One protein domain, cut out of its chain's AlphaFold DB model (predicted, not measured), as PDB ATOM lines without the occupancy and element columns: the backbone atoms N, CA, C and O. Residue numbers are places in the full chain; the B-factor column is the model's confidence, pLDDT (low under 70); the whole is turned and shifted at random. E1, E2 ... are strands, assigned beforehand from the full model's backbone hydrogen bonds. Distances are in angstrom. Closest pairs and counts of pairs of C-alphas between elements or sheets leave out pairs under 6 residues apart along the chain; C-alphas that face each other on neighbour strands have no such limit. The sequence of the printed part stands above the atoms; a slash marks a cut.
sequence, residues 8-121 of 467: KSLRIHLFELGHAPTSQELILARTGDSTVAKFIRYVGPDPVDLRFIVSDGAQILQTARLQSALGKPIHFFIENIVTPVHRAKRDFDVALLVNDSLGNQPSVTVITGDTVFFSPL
ATOM      1  N   LYS A   8     182.774 174.550 217.898       88.81
ATOM      2  CA  LYS A   8     183.167 175.348 216.739       88.81
ATOM      3  C   LYS A   8     182.248 176.561 216.642       88.81
ATOM      4  O   LYS A   8     181.032 176.401 216.746       88.81
ATOM      5  N   SER A   9     182.817 177.751 216.469       91.50
ATOM      6  CA  SER A   9     182.030 178.948 216.161       91.50
ATOM      7  C   SER A   9     181.774 178.998 214.659       91.50
ATOM      8  O   SER A   9     182.701 178.895 213.864       91.50
ATOM      9  N   LEU A  10     180.503 179.084 214.285       92.94
ATOM     10  CA  LEU A  10     180.023 179.212 212.918       92.94
ATOM     11  C   LEU A  10     179.236 180.514 212.797       92.94
ATOM     12  O   LEU A  10     178.731 181.051 213.785       92.94
ATOM     13  N   ARG A  11     179.052 180.993 211.570       94.81
ATOM     14  CA  ARG A  11     178.173 182.131 211.295       94.81
ATOM     15  C   ARG A  11     176.971 181.672 210.487       94.81
ATOM     16  O   ARG A  11     177.087 180.862 209.572       94.81
ATOM     17  N   ILE A  12     175.801 182.195 210.835       95.94
ATOM     18  CA  ILE A  12     174.600 182.087 210.011       95.94
ATOM     19  C   ILE A  12     174.330 183.456 209.412       95.94
ATOM     20  O   ILE A  12     174.224 184.442 210.140       95.94
ATOM     21  N   HIS A  13     174.200 183.511 208.094       95.69
ATOM     22  CA  HIS A  13     173.857 184.714 207.350       95.69
ATOM     23  C   HIS A  13     172.437 184.587 206.797       95.69
ATOM     24  O   HIS A  13     172.123 183.582 206.160       95.69
ATOM     25  N   LEU A  14     171.598 185.594 207.027       95.31
ATOM     26  CA  LEU A  14     170.254 185.720 206.474       95.31
ATOM     27  C   LEU A  14     170.250 186.756 205.346       95.31
ATOM     28  O   LEU A  14     170.704 187.889 205.530       95.31
ATOM     29  N   PHE A  15     169.672 186.363 204.214       92.38
ATOM     30  CA  PHE A  15     169.500 187.184 203.021       92.38
ATOM     31  C   PHE A  15     168.031 187.305 202.641       92.38
ATOM     32  O   PHE A  15     167.293 186.316 202.652       92.38
ATOM     33  N   GLU A  16     167.653 188.514 202.241       89.81
ATOM     34  CA  GLU A  16     166.338 188.864 201.721       89.81
ATOM     35  C   GLU A  16     166.499 189.934 200.634       89.81
ATOM     36  O   GLU A  16     167.315 190.850 200.770       89.81
ATOM     37  N   LEU A  17     165.743 189.816 199.539       84.94
ATOM     38  CA  LEU A  17     165.856 190.749 198.420       84.94
ATOM     39  C   LEU A  17     165.499 192.169 198.888       84.94
ATOM     40  O   LEU A  17     164.530 192.378 199.618       84.94
ATOM     41  N   GLY A  18     166.307 193.151 198.485       82.88
ATOM     42  CA  GLY A  18     166.122 194.553 198.868       82.88
ATOM     43  C   GLY A  18     166.545 194.903 200.301       82.88
ATOM     44  O   GLY A  18     166.416 196.062 200.687       82.88
ATOM     45  N   HIS A  19     167.080 193.953 201.075       86.69
ATOM     46  CA  HIS A  19     167.535 194.175 202.448       86.69
ATOM     47  C   HIS A  19     169.034 193.902 202.599       86.69
ATOM     48  O   HIS A  19     169.618 193.084 201.886       86.69
ATOM     49  N   ALA A  20     169.671 194.586 203.551       88.62
ATOM     50  CA  ALA A  20     171.057 194.303 203.905       88.62
ATOM     51  C   ALA A  20     171.167 192.917 204.580       88.62
ATOM     52  O   ALA A  20     170.311 192.585 205.408       88.62
ATOM     53  N   PRO A  21     172.212 192.120 204.284       92.19
ATOM     54  CA  PRO A  21     172.425 190.842 204.953       92.19
ATOM     55  C   PRO A  21     172.568 191.005 206.468       92.19
ATOM     56  O   PRO A  21     173.222 191.933 206.948       92.19
ATOM     57  N   THR A  22     172.018 190.063 207.232       94.06
ATOM     58  CA  THR A  22     172.195 190.010 208.694       94.06
ATOM     59  C   THR A  22     172.928 188.737 209.085       94.06
ATOM     60  O   THR A  22     172.765 187.703 208.447       94.06
ATOM     61  N   SER A  23     173.775 188.801 210.112       95.38
ATOM     62  CA  SER A  23     174.588 187.659 210.547       95.38
ATOM     63  C   SER A  23     174.443 187.415 212.042       95.38
ATOM     64  O   SER A  23     174.350 188.370 212.809       95.38
ATOM     65  N   GLN A  24     174.462 186.149 212.446       96.00
ATOM     66  CA  GLN A  24     174.451 185.715 213.842       96.00
ATOM     67  C   GLN A  24     175.514 184.639 214.055       96.00
ATOM     68  O   GLN A  24     175.758 183.821 213.166       96.00
ATOM     69  N   GLU A  25     176.134 184.635 215.229       95.50
ATOM     70  CA  GLU A  25     177.045 183.569 215.639       95.50
ATOM     71  C   GLU A  25     176.254 182.340 216.114       95.50
ATOM     72  O   GLU A  25     175.206 182.453 216.758       95.50
ATOM     73  N   LEU A  26     176.772 181.158 215.796       94.38
ATOM     74  CA  LEU A  26     176.269 179.864 216.225       94.38
ATOM     75  C   LEU A  26     177.432 179.055 216.799       94.38
ATOM     76  O   LEU A  26     178.376 178.731 216.084       94.38
ATOM     77  N   ILE A  27     177.343 178.657 218.064       94.38
ATOM     78  CA  ILE A  27     178.318 177.753 218.668       94.38
ATOM     79  C   ILE A  27     177.801 176.331 218.496       94.38
ATOM     80  O   ILE A  27     176.789 175.944 219.083       94.38
ATOM     81  N   LEU A  28     178.497 175.552 217.675       91.50
ATOM     82  CA  LEU A  28     178.217 174.143 217.451       91.50
ATOM     83  C   LEU A  28     179.076 173.302 218.400       91.50
ATOM     84  O   LEU A  28     180.295 173.254 218.250       91.50
ATOM     85  N   ALA A  29     178.456 172.639 219.376       89.25
ATOM     86  CA  ALA A  29     179.144 171.710 220.271       89.25
ATOM     87  C   ALA A  29     179.429 170.368 219.579       89.25
ATOM     88  O   ALA A  29     178.663 169.924 218.721       89.25
ATOM     89  N   ARG A  30     180.510 169.689 219.982       82.88
ATOM     90  CA  ARG A  30     180.920 168.380 219.440       82.88
ATOM     91  C   ARG A  30     179.840 167.316 219.521       82.88
ATOM     92  O   ARG A  30     179.735 166.452 218.648       82.88
ATOM     93  N   THR A  31     179.066 167.381 220.587       82.25
ATOM     94  CA  THR A  31     177.955 166.490 220.877       82.25
ATOM     95  C   THR A  31     176.804 167.310 221.429       82.25
ATOM     96  O   THR A  31     177.036 168.198 222.248       82.25
ATOM     97  N   GLY A  32     175.580 166.956 221.045       84.56
ATOM     98  CA  GLY A  32     174.378 167.671 221.460       84.56
ATOM     99  C   GLY A  32     174.027 168.825 220.525       84.56
ATOM    100  O   GLY A  32     174.490 168.877 219.384       84.56
ATOM    101  N   ASP A  33     173.178 169.717 221.021       88.19
ATOM    102  CA  ASP A  33     172.631 170.817 220.235       88.19
ATOM    103  C   ASP A  33     173.613 171.993 220.128       88.19
ATOM    104  O   ASP A  33     174.419 172.259 221.025       88.19
ATOM    105  N   SER A  34     173.525 172.730 219.021       92.00
ATOM    106  CA  SER A  34     174.149 174.047 218.904       92.00
ATOM    107  C   SER A  34     173.448 175.078 219.796       92.00
ATOM    108  O   SER A  34     172.324 174.872 220.259       92.00
ATOM    109  N   THR A  35     174.057 176.254 219.966       95.44
ATOM    110  CA  THR A  35     173.298 177.432 220.415       95.44
ATOM    111  C   THR A  35     172.198 177.789 219.402       95.44
ATOM    112  O   THR A  35     172.107 177.210 218.318       95.44
ATOM    113  N   VAL A  36     171.320 178.736 219.748       94.25
ATOM    114  CA  VAL A  36     170.249 179.203 218.853       94.25
ATOM    115  C   VAL A  36     170.620 180.561 218.264       94.25
ATOM    116  O   VAL A  36     170.675 181.552 218.991       94.25
ATOM    117  N   ALA A  37     170.783 180.624 216.944       94.69
ATOM    118  CA  ALA A  37     170.850 181.880 216.201       94.69
ATOM    119  C   ALA A  37     169.429 182.368 215.871       94.69
ATOM    120  O   ALA A  37     168.653 181.656 215.232       94.69
ATOM    121  N   LYS A  38     169.068 183.578 216.318       94.62
ATOM    122  CA  LYS A  38     167.725 184.152 216.128       94.62
ATOM    123  C   LYS A  38     167.756 185.309 215.137       94.62
ATOM    124  O   LYS A  38     168.550 186.232 215.285       94.62
ATOM    125  N   PHE A  39     166.826 185.288 214.188       94.50
ATOM    126  CA  PHE A  39     166.596 186.368 213.233       94.50
ATOM    127  C   PHE A  39     165.165 186.882 213.373       94.50
ATOM    128  O   PHE A  39     164.244 186.104 213.619       94.50
ATOM    129  N   ILE A  40     164.984 188.192 213.217       90.50
ATOM    130  CA  ILE A  40     163.675 188.847 213.275       90.50
ATOM    131  C   ILE A  40     163.378 189.399 211.887       90.50
ATOM    132  O   ILE A  40     164.166 190.171 211.348       90.50
ATOM    133  N   ARG A  41     162.227 189.018 211.332       86.88
ATOM    134  CA  ARG A  41     161.688 189.566 210.088       86.88
ATOM    135  C   ARG A  41     160.263 190.039 210.326       86.88
ATOM    136  O   ARG A  41     159.448 189.294 210.870       86.88
ATOM    137  N   TYR A  42     159.957 191.251 209.881       83.00
ATOM    138  CA  TYR A  42     158.594 191.771 209.885       83.00
ATOM    139  C   TYR A  42     157.862 191.278 208.636       83.00
ATOM    140  O   TYR A  42     158.371 191.386 207.524       83.00
ATOM    141  N   VAL A  43     156.686 190.680 208.821       74.81
ATOM    142  CA  VAL A  43     155.916 190.088 207.721       74.81
ATOM    143  C   VAL A  43     155.010 191.155 207.106       74.81
ATOM    144  O   VAL A  43     154.211 191.766 207.811       74.81
ATOM    145  N   GLY A  44     155.158 191.376 205.799       77.25
ATOM    146  CA  GLY A  44     154.271 192.208 204.982       77.25
ATOM    147  C   GLY A  44     153.271 191.374 204.170       77.25
ATOM    148  O   GLY A  44     153.194 190.158 204.354       77.25
ATOM    149  N   PRO A  45     152.509 192.001 203.257       77.88
ATOM    150  CA  PRO A  45     151.603 191.287 202.360       77.88
ATOM    151  C   PRO A  45     152.337 190.464 201.294       77.88
ATOM    152  O   PRO A  45     151.682 189.696 200.606       77.88
ATOM    153  N   ASP A  46     153.652 190.625 201.141       81.94
ATOM    154  CA  ASP A  46     154.445 190.015 200.075       81.94
ATOM    155  C   ASP A  46     154.815 188.545 200.352       81.94
ATOM    156  O   ASP A  46     154.862 188.113 201.513       81.94
ATOM    157  N   PRO A  47     155.132 187.760 199.301       86.44
ATOM    158  CA  PRO A  47     155.760 186.452 199.448       86.44
ATOM    159  C   PRO A  47     156.987 186.491 200.369       86.44
ATOM    160  O   PRO A  47     157.710 187.485 200.446       86.44
ATOM    161  N   VAL A  48     157.247 185.376 201.048       88.81
ATOM    162  CA  VAL A  48     158.465 185.206 201.845       88.81
ATOM    163  C   VAL A  48     159.467 184.424 201.011       88.81
ATOM    164  O   VAL A  48     159.143 183.335 200.546       88.81
ATOM    165  N   ASP A  49     160.674 184.952 200.833       90.19
ATOM    166  CA  ASP A  49     161.796 184.224 200.238       90.19
ATOM    167  C   ASP A  49     163.090 184.636 200.937       90.19
ATOM    168  O   ASP A  49     163.672 185.684 200.658       90.19
ATOM    169  N   LEU A  50     163.496 183.817 201.904       92.31
ATOM    170  CA  LEU A  50     164.691 184.024 202.709       92.31
ATOM    171  C   LEU A  50     165.698 182.926 202.433       92.31
ATOM    172  O   LEU A  50     165.333 181.751 202.329       92.31
ATOM    173  N   ARG A  51     166.976 183.296 202.427       92.62
ATOM    174  CA  ARG A  51     168.081 182.340 202.403       92.62
ATOM    175  C   ARG A  51     168.916 182.440 203.665       92.62
ATOM    176  O   ARG A  51     169.287 183.528 204.089       92.62
ATOM    177  N   PHE A  52     169.270 181.276 204.187       94.38
ATOM    178  CA  PHE A  52     170.235 181.092 205.254       94.38
ATOM    179  C   PHE A  52     171.495 180.446 204.686       94.38
ATOM    180  O   PHE A  52     171.412 179.452 203.964       94.38
ATOM    181  N   ILE A  53     172.658 180.991 205.029       94.31
ATOM    182  CA  ILE A  53     173.959 180.386 204.740       94.31
ATOM    183  C   ILE A  53     174.660 180.119 206.064       94.31
ATOM    184  O   ILE A  53     174.822 181.040 206.858       94.31
ATOM    185  N   VAL A  54     175.080 178.877 206.283       94.06
ATOM    186  CA  VAL A  54     175.977 178.507 207.380       94.06
ATOM    187  C   VAL A  54     177.403 178.526 206.847       94.06
ATOM    188  O   VAL A  54     177.698 177.849 205.855       94.06
ATOM    189  N   SER A  55     178.274 179.279 207.508       93.88
ATOM    190  CA  SER A  55     179.670 179.456 207.122       93.88
ATOM    191  C   SER A  55     180.640 179.256 208.287       93.88
ATOM    192  O   SER A  55     180.276 179.350 209.462       93.88
ATOM    193  N   ASP A  56     181.885 178.966 207.922       91.12
ATOM    194  CA  ASP A  56     183.057 178.929 208.792       91.12
ATOM    195  C   ASP A  56     184.128 179.836 208.172       91.12
ATOM    196  O   ASP A  56     184.726 179.490 207.154       91.12
ATOM    197  N   GLY A  57     184.270 181.059 208.686       90.94
ATOM    198  CA  GLY A  57     185.006 182.115 207.984       90.94
ATOM    199  C   GLY A  57     184.463 182.345 206.564       90.94
ATOM    200  O   GLY A  57     183.250 182.344 206.340       90.94
ATOM    201  N   ALA A  58     185.354 182.493 205.579       92.62
ATOM    202  CA  ALA A  58     184.977 182.607 204.168       92.62
ATOM    203  C   ALA A  58     184.754 181.239 203.496       92.62
ATOM    204  O   ALA A  58     185.163 181.025 202.359       92.62
ATOM    205  N   GLN A  59     184.099 180.306 204.191       92.19
ATOM    206  CA  GLN A  59     183.725 178.998 203.665       92.19
ATOM    207  C   GLN A  59     182.228 178.753 203.845       92.19
ATOM    208  O   GLN A  59     181.712 178.779 204.957       92.19
ATOM    209  N   ILE A  60     181.527 178.432 202.762       92.44
ATOM    210  CA  ILE A  60     180.128 178.006 202.780       92.44
ATOM    211  C   ILE A  60     180.069 176.512 203.110       92.44
ATOM    212  O   ILE A  60     180.626 175.667 202.402       92.44
ATOM    213  N   LEU A  61     179.348 176.179 204.180       89.94
ATOM    214  CA  LEU A  61     179.118 174.798 204.608       89.94
ATOM    215  C   LEU A  61     177.755 174.289 204.144       89.94
ATOM    216  O   LEU A  61     177.635 173.146 203.698       89.94
ATOM    217  N   GLN A  62     176.730 175.132 204.249       89.69
ATOM    218  CA  GLN A  62     175.348 174.763 203.970       89.69
ATOM    219  C   GLN A  62     174.526 175.985 203.561       89.69
ATOM    220  O   GLN A  62     174.730 177.079 204.086       89.69
ATOM    221  N   THR A  63     173.554 175.778 202.679       90.25
ATOM    222  CA  THR A  63     172.522 176.767 202.351       90.25
ATOM    223  C   THR A  63     171.128 176.188 202.603       90.25
ATOM    224  O   THR A  63     170.901 174.985 202.450       90.25
ATOM    225  N   ALA A  64     170.189 177.023 203.034       90.62
ATOM    226  CA  ALA A  64     168.797 176.653 203.290       90.62
ATOM    227  C   ALA A  64     167.861 177.809 202.933       90.62
ATOM    228  O   ALA A  64     168.273 178.968 202.969       90.62
ATOM    229  N   ARG A  65     166.593 177.510 202.633       89.25
ATOM    230  CA  ARG A  65     165.575 178.533 202.361       89.25
ATOM    231  C   ARG A  65     164.371 178.417 203.256       89.25
ATOM    232  O   ARG A  65     163.997 177.325 203.674       89.25
ATOM    233  N   LEU A  66     163.740 179.565 203.469       91.75
ATOM    234  CA  LEU A  66     162.397 179.689 204.005       91.75
ATOM    235  C   LEU A  66     161.545 180.433 202.975       91.75
ATOM    236  O   LEU A  66     161.796 181.606 202.704       91.75
ATOM    237  N   GLN A  67     160.566 179.743 202.389       89.94
ATOM    238  CA  GLN A  67     159.767 180.262 201.280       89.94
ATOM    239  C   GLN A  67     158.267 180.155 201.534       89.94
ATOM    240  O   GLN A  67     157.797 179.197 202.143       89.94
ATOM    241  N   SER A  68     157.506 181.113 201.015       88.62
ATOM    242  CA  SER A  68     156.046 181.091 200.993       88.62
ATOM    243  C   SER A  68     155.519 181.922 199.833       88.62
ATOM    244  O   SER A  68     155.873 183.091 199.699       88.62
ATOM    245  N   ALA A  69     154.604 181.355 199.049       85.50
ATOM    246  CA  ALA A  69     153.770 182.137 198.141       85.50
ATOM    247  C   ALA A  69     152.593 182.783 198.899       85.50
ATOM    248  O   ALA A  69     152.272 182.390 200.026       85.50
ATOM    249  N   LEU A  70     151.927 183.755 198.269       82.94
ATOM    250  CA  LEU A  70     150.731 184.401 198.820       82.94
ATOM    251  C   LEU A  70     149.652 183.363 199.153       82.94
ATOM    252  O   LEU A  70     149.261 182.561 198.303       82.94
ATOM    253  N   GLY A  71     149.174 183.375 200.399       83.00
ATOM    254  CA  GLY A  71     148.136 182.453 200.872       83.00
ATOM    255  C   GLY A  71     148.560 180.981 200.946       83.00
ATOM    256  O   GLY A  71     147.697 180.108 201.053       83.00
ATOM    257  N   LYS A  72     149.862 180.676 200.866       88.31
ATOM    258  CA  LYS A  72     150.409 179.321 201.036       88.31
ATOM    259  C   LYS A  72     151.141 179.182 202.379       88.31
ATOM    260  O   LYS A  72     151.504 180.195 202.972       88.31
ATOM    261  N   PRO A  73     151.333 177.950 202.886       88.19
ATOM    262  CA  PRO A  73     152.179 177.709 204.049       88.19
ATOM    263  C   PRO A  73     153.636 178.106 203.793       88.19
ATOM    264  O   PRO A  73     154.129 178.029 202.667       88.19
ATOM    265  N   ILE A  74     154.330 178.465 204.872       88.69
ATOM    266  CA  ILE A  74     155.781 178.648 204.865       88.69
ATOM    267  C   ILE A  74     156.452 177.271 204.849       88.69
ATOM    268  O   ILE A  74     156.114 176.396 205.647       88.69
ATOM    269  N   HIS A  75     157.445 177.105 203.983       90.38
ATOM    270  CA  HIS A  75     158.261 175.905 203.863       90.38
ATOM    271  C   HIS A  75     159.726 176.234 204.146       90.38
ATOM    272  O   HIS A  75     160.277 177.159 203.553       90.38
ATOM    273  N   PHE A  76     160.362 175.462 205.030       90.06
ATOM    274  CA  PHE A  76     161.803 175.517 205.271       90.06
ATOM    275  C   PHE A  76     162.468 174.250 204.740       90.06
ATOM    276  O   PHE A  76     162.008 173.148 205.040       90.06
ATOM    277  N   PHE A  77     163.543 174.391 203.970       87.31
ATOM    278  CA  PHE A  77     164.281 173.253 203.425       87.31
ATOM    279  C   PHE A  77     165.767 173.571 203.254       87.31
ATOM    280  O   PHE A  77     166.159 174.717 203.035       87.31
ATOM    281  N   ILE A  78     166.603 172.536 203.345       86.44
ATOM    282  CA  ILE A  78     168.033 172.641 203.051       86.44
ATOM    283  C   ILE A  78     168.195 172.607 201.530       86.44
ATOM    284  O   ILE A  78     167.707 171.690 200.875       86.44
ATOM    285  N   GLU A  79     168.869 173.611 200.976       82.88
ATOM    286  CA  GLU A  79     169.165 173.694 199.545       82.88
ATOM    287  C   GLU A  79     170.368 172.829 199.189       82.88
ATOM    288  O   GLU A  79     170.322 172.048 198.242       82.88
ATOM    289  N   ASN A  80     171.449 172.977 199.957       83.12
ATOM    290  CA  ASN A  80     172.714 172.327 199.669       83.12
ATOM    291  C   ASN A  80     173.540 172.111 200.939       83.12
ATOM    292  O   ASN A  80     173.585 172.979 201.809       83.12
ATOM    293  N   ILE A  81     174.250 170.984 201.003       80.81
ATOM    294  CA  ILE A  81     175.331 170.737 201.961       80.81
ATOM    295  C   ILE A  81     176.620 170.646 201.146       80.81
ATOM    296  O   ILE A  81     176.857 169.654 200.463       80.81
ATOM    297  N   VAL A  82     177.441 171.691 201.228       80.50
ATOM    298  CA  VAL A  82     178.658 171.853 200.423       80.50
ATOM    299  C   VAL A  82     179.800 171.053 201.036       80.50
ATOM    300  O   VAL A  82     180.337 170.119 200.444       80.50
ATOM    301  N   THR A  83     180.171 171.414 202.263       74.38
ATOM    302  CA  THR A  83     181.332 170.852 202.944       74.38
ATOM    303  C   THR A  83     180.945 170.359 204.318       74.38
ATOM    304  O   THR A  83     180.366 171.125 205.087       74.38
ATOM    305  N   PRO A  84     181.360 169.135 204.689       73.94
ATOM    306  CA  PRO A  84     181.141 168.689 206.037       73.94
ATOM    307  C   PRO A  84     181.980 169.398 207.146       73.94
ATOM    308  O   PRO A  84     183.180 169.211 207.185       73.94
ATOM    309  N   VAL A  85     181.357 170.072 208.125       74.69
ATOM    310  CA  VAL A  85     181.806 170.663 209.399       74.69
ATOM    311  C   VAL A  85     182.724 169.789 210.245       74.69
ATOM    312  O   VAL A  85     183.554 170.312 210.975       74.69
ATOM    313  N   HIS A  86     182.600 168.461 210.161       71.94
ATOM    314  CA  HIS A  86     183.479 167.541 210.891       71.94
ATOM    315  C   HIS A  86     184.828 167.313 210.189       71.94
ATOM    316  O   HIS A  86     185.604 166.462 210.638       71.94
ATOM    317  N   ARG A  87     185.059 167.977 209.051       72.75
ATOM    318  CA  ARG A  87     186.323 167.973 208.316       72.75
ATOM    319  C   ARG A  87     187.110 169.216 208.692       72.75
ATOM    320  O   ARG A  87     186.544 170.309 208.734       72.75
ATOM    321  N   ALA A  88     188.403 169.037 208.923       72.44
ATOM    322  CA  ALA A  88     189.322 170.158 208.912       72.44
ATOM    323  C   ALA A  88     189.494 170.581 207.451       72.44
ATOM    324  O   ALA A  88     189.785 169.756 206.589       72.44
ATOM    325  N   LYS A  89     189.263 171.857 207.168       78.75
ATOM    326  CA  LYS A  89     189.537 172.464 205.868       78.75
ATOM    327  C   LYS A  89     190.574 173.545 206.068       78.75
ATOM    328  O   LYS A  89     190.695 174.091 207.163       78.75
ATOM    329  N   ARG A  90     191.329 173.824 205.014       87.75
ATOM    330  CA  ARG A  90     192.180 175.008 205.008       87.75
ATOM    331  C   ARG A  90     191.307 176.231 204.797       87.75
ATOM    332  O   ARG A  90     190.348 176.167 204.024       87.75
ATOM    333  N   ASP A  91     191.666 177.314 205.471       89.94
ATOM    334  CA  ASP A  91     190.924 178.563 205.400       89.94
ATOM    335  C   ASP A  91     190.829 179.058 203.953       89.94
ATOM    336  O   ASP A  91     191.710 178.828 203.118       89.94
ATOM    337  N   PHE A  92     189.715 179.712 203.661       93.06
ATOM    338  CA  PHE A  92     189.472 180.386 202.397       93.06
ATOM    339  C   PHE A  92     189.537 181.894 202.631       93.06
ATOM    340  O   PHE A  92     189.148 182.375 203.695       93.06
ATOM    341  N   ASP A  93     189.988 182.638 201.624       93.75
ATOM    342  CA  ASP A  93     190.008 184.102 201.663       93.75
ATOM    343  C   ASP A  93     188.661 184.680 201.213       93.75
ATOM    344  O   ASP A  93     188.205 185.715 201.706       93.75
ATOM    345  N   VAL A  94     188.013 183.995 200.262       93.31
ATOM    346  CA  VAL A  94     186.744 184.407 199.654       93.31
ATOM    347  C   VAL A  94     185.868 183.186 199.366       93.31
ATOM    348  O   VAL A  94     186.314 182.237 198.717       93.31
ATOM    349  N   ALA A  95     184.591 183.249 199.743       93.75
ATOM    350  CA  ALA A  95     183.557 182.353 199.229       93.75
ATOM    351  C   ALA A  95     182.520 183.114 198.403       93.75
ATOM    352  O   ALA A  95     182.071 184.196 198.784       93.75
ATOM    353  N   LEU A  96     182.110 182.514 197.286       91.75
ATOM    354  CA  LEU A  96     181.064 183.016 196.411       91.75
ATOM    355  C   LEU A  96     179.950 181.981 196.281       91.75
ATOM    356  O   LEU A  96     180.200 180.827 195.936       91.75
ATOM    357  N   LEU A  97     178.711 182.417 196.487       89.94
ATOM    358  CA  LEU A  97     177.513 181.686 196.083       89.94
ATOM    359  C   LEU A  97     176.907 182.394 194.872       89.94
ATOM    360  O   LEU A  97     176.485 183.543 194.994       89.94
ATOM    361  N   VAL A  98     176.852 181.713 193.730       85.19
ATOM    362  CA  VAL A  98     176.263 182.230 192.485       85.19
ATOM    363  C   VAL A  98     175.032 181.403 192.136       85.19
ATOM    364  O   VAL A  98     175.130 180.190 191.940       85.19
ATOM    365  N   ASN A  99     173.856 182.029 192.095       78.38
ATOM    366  CA  ASN A  99     172.604 181.315 191.847       78.38
ATOM    367  C   ASN A  99     171.437 182.216 191.419       78.38
ATOM    368  O   ASN A  99     171.453 183.421 191.656       78.38
ATOM    369  N   ASP A 100     170.388 181.589 190.878       66.88
ATOM    370  CA  ASP A 100     169.226 182.252 190.265       66.88
ATOM    371  C   ASP A 100     167.977 182.042 191.115       66.88
ATOM    372  O   ASP A 100     167.118 181.218 190.805       66.88
ATOM    373  N   SER A 101     167.907 182.679 192.282       63.78
ATOM    374  CA  SER A 101     167.032 182.121 193.321       63.78
ATOM    375  C   SER A 101     166.366 183.107 194.255       63.78
ATOM    376  O   SER A 101     165.173 182.930 194.488       63.78
ATOM    377  N   LEU A 102     167.053 184.122 194.782       68.75
ATOM    378  CA  LEU A 102     166.399 185.054 195.702       68.75
ATOM    379  C   LEU A 102     165.496 186.000 194.900       68.75
ATOM    380  O   LEU A 102     165.984 186.800 194.105       68.75
ATOM    381  N   GLY A 103     164.178 185.856 195.051       64.62
ATOM    382  CA  GLY A 103     163.203 186.551 194.206       64.62
ATOM    383  C   GLY A 103     163.248 186.134 192.730       64.62
ATOM    384  O   GLY A 103     162.829 186.910 191.876       64.62
ATOM    385  N   ASN A 104     163.761 184.930 192.431       70.19
ATOM    386  CA  ASN A 104     163.978 184.406 191.073       70.19
ATOM    387  C   ASN A 104     164.879 185.290 190.194       70.19
ATOM    388  O   ASN A 104     164.697 185.344 188.982       70.19
ATOM    389  N   GLN A 105     165.839 185.989 190.802       71.88
ATOM    390  CA  GLN A 105     166.854 186.755 190.084       71.88
ATOM    391  C   GLN A 105     168.227 186.099 190.268       71.88
ATOM    392  O   GLN A 105     168.522 185.612 191.373       71.88
ATOM    393  N   PRO A 106     169.088 186.098 189.233       76.31
ATOM    394  CA  PRO A 106     170.503 185.818 189.404       76.31
ATOM    395  C   PRO A 106     171.086 186.708 190.488       76.31
ATOM    396  O   PRO A 106     170.771 187.893 190.589       76.31
ATOM    397  N   SER A 107     171.926 186.138 191.335       80.25
ATOM    398  CA  SER A 107     172.528 186.845 192.454       80.25
ATOM    399  C   SER A 107     173.901 186.277 192.779       80.25
ATOM    400  O   SER A 107     174.199 185.109 192.512       80.25
ATOM    401  N   VAL A 108     174.742 187.126 193.361       84.50
ATOM    402  CA  VAL A 108     176.008 186.718 193.959       84.50
ATOM    403  C   VAL A 108     175.989 187.079 195.432       84.50
ATOM    404  O   VAL A 108     175.701 188.215 195.812       84.50
ATOM    405  N   THR A 109     176.311 186.098 196.265       88.88
ATOM    406  CA  THR A 109     176.699 186.337 197.652       88.88
ATOM    407  C   THR A 109     178.202 186.182 197.766       88.88
ATOM    408  O   THR A 109     178.741 185.193 197.275       88.88
ATOM    409  N   VAL A 110     178.865 187.130 198.418       90.38
ATOM    410  CA  VAL A 110     180.304 187.088 198.686       90.38
ATOM    411  C   VAL A 110     180.521 187.113 200.195       90.38
ATOM    412  O   VAL A 110     179.929 187.939 200.888       90.38
ATOM    413  N   ILE A 111     181.359 186.211 200.699       92.12
ATOM    414  CA  ILE A 111     181.775 186.144 202.104       92.12
ATOM    415  C   ILE A 111     183.296 186.285 202.143       92.12
ATOM    416  O   ILE A 111     183.997 185.541 201.459       92.12
ATOM    417  N   THR A 112     183.795 187.232 202.937       89.88
ATOM    418  CA  THR A 112     185.230 187.484 203.150       89.88
ATOM    419  C   THR A 112     185.473 187.767 204.626       89.88
ATOM    420  O   THR A 112     185.020 188.792 205.137       89.88
ATOM    421  N   GLY A 113     186.156 186.868 205.337       81.00
ATOM    422  CA  GLY A 113     186.293 186.961 206.795       81.00
ATOM    423  C   GLY A 113     184.932 187.146 207.482       81.00
ATOM    424  O   GLY A 113     184.062 186.284 207.385       81.00
ATOM    425  N   ASP A 114     184.732 188.299 208.127       75.06
ATOM    426  CA  ASP A 114     183.483 188.654 208.819       75.06
ATOM    427  C   ASP A 114     182.480 189.457 207.975       75.06
ATOM    428  O   ASP A 114     181.363 189.727 208.429       75.06
ATOM    429  N   THR A 115     182.853 189.867 206.762       85.81
ATOM    430  CA  THR A 115     181.980 190.653 205.890       85.81
ATOM    431  C   THR A 115     181.216 189.755 204.934       85.81
ATOM    432  O   THR A 115     181.774 188.858 204.303       85.81
ATOM    433  N   VAL A 116     179.925 190.040 204.801       89.62
ATOM    434  CA  VAL A 116     179.021 189.342 203.898       89.62
ATOM    435  C   VAL A 116     178.305 190.354 203.022       89.62
ATOM    436  O   VAL A 116     177.849 191.398 203.490       89.62
ATOM    437  N   PHE A 117     178.216 190.041 201.741       87.00
ATOM    438  CA  PHE A 117     177.633 190.914 200.746       87.00
ATOM    439  C   PHE A 117     176.698 190.134 199.827       87.00
ATOM    440  O   PHE A 117     176.975 188.989 199.481       87.00
ATOM    441  N   PHE A 118     175.604 190.769 199.415       86.00
ATOM    442  CA  PHE A 118     174.639 190.230 198.466       86.00
ATOM    443  C   PHE A 118     174.346 191.281 197.404       86.00
ATOM    444  O   PHE A 118     173.973 192.406 197.738       86.00
ATOM    445  N   SER A 119     174.473 190.900 196.135       79.62
ATOM    446  CA  SER A 119     173.981 191.703 195.020       79.62
ATOM    447  C   SER A 119     173.098 190.855 194.124       79.62
ATOM    448  O   SER A 119     173.545 189.786 193.690       79.62
ATOM    449  N   PRO A 120     171.904 191.350 193.748       74.56
ATOM    450  CA  PRO A 120     171.273 190.859 192.541       74.56
ATOM    451  C   PRO A 120     172.220 191.130 191.372       74.56
ATOM    452  O   PRO A 120     172.930 192.140 191.319       74.56
ATOM    453  N   LEU A 121     172.270 190.183 190.461       69.69
ATOM    454  CA  LEU A 121     172.991 190.275 189.215       69.69
ATOM    455  C   LEU A 121     171.964 190.619 188.143       69.69
ATOM    456  O   LEU A 121     170.923 189.973 188.042       69.69
TER     457      LEU A 121
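This is residues 8 to 121 of the 467 residues of an uncharacterized protein of Pseudomonas fluorescens (UniProt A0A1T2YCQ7). What shape is this? It is a sandwich, two sheets face to face: a strongly twisted sheet of five strands, E1 to E5, partly covered by a small sheet of three, E6 to E8. What builds it? The printed part has 114 residues with no named helix and eight strands, E1 to E8 in order, class all strand; the sheet orders are E2, E1, E3, E4, E5 and E6, E7, E8, both all antiparallel. How large is it? It is compact, with a radius of gyration of the C-alphas of 14.4 A, and spans 43 by 33 by 20 A.

How is the larger sheet joined? E1, residues 8 to 16, and E2, residues 22 to 29, form a hairpin, with N 10 and O 26 within hydrogen-bond range at 2.8 A. E3, residues 48 to 56, is antiparallel to E1, N 13 and O 53 being 2.8 A apart. E3, E4, residues 59 to 68, and E5, residues 75 to 81, form a meander, each strand the antiparallel neighbour of the one before, with N 52 to O 64 at 2.8 A and N 65 to O 77 at 2.9 A. And the smaller sheet? E6, residues 94 to 102, E7, residues 105 to 112, and E8, residues 115 to 120, form another meander, with N 97 to O 109 and N 110 to O 117 each at 2.9 A. How do the sheets face? Their strands stand at 30 degrees; the closest C-alphas of E4 and E6, those of Gln 59 and Ala 95, are 5.6 A apart.

Where are the ends? E1 begins at C-alpha 8 (183.167, 175.348, 216.739), and E8 ends at C-alpha 120 (171.273, 190.859, 192.541). Which strands are longest? E4 measures 27.9 A, and E1 and E3 measure 26.3 A each.

Which links are long? E2 to E3, with 18 residues, and E5 to E6, with 12; the printed part has no cut. Where is confidence low? Residues 100 to 103 and residue 121 are under 70.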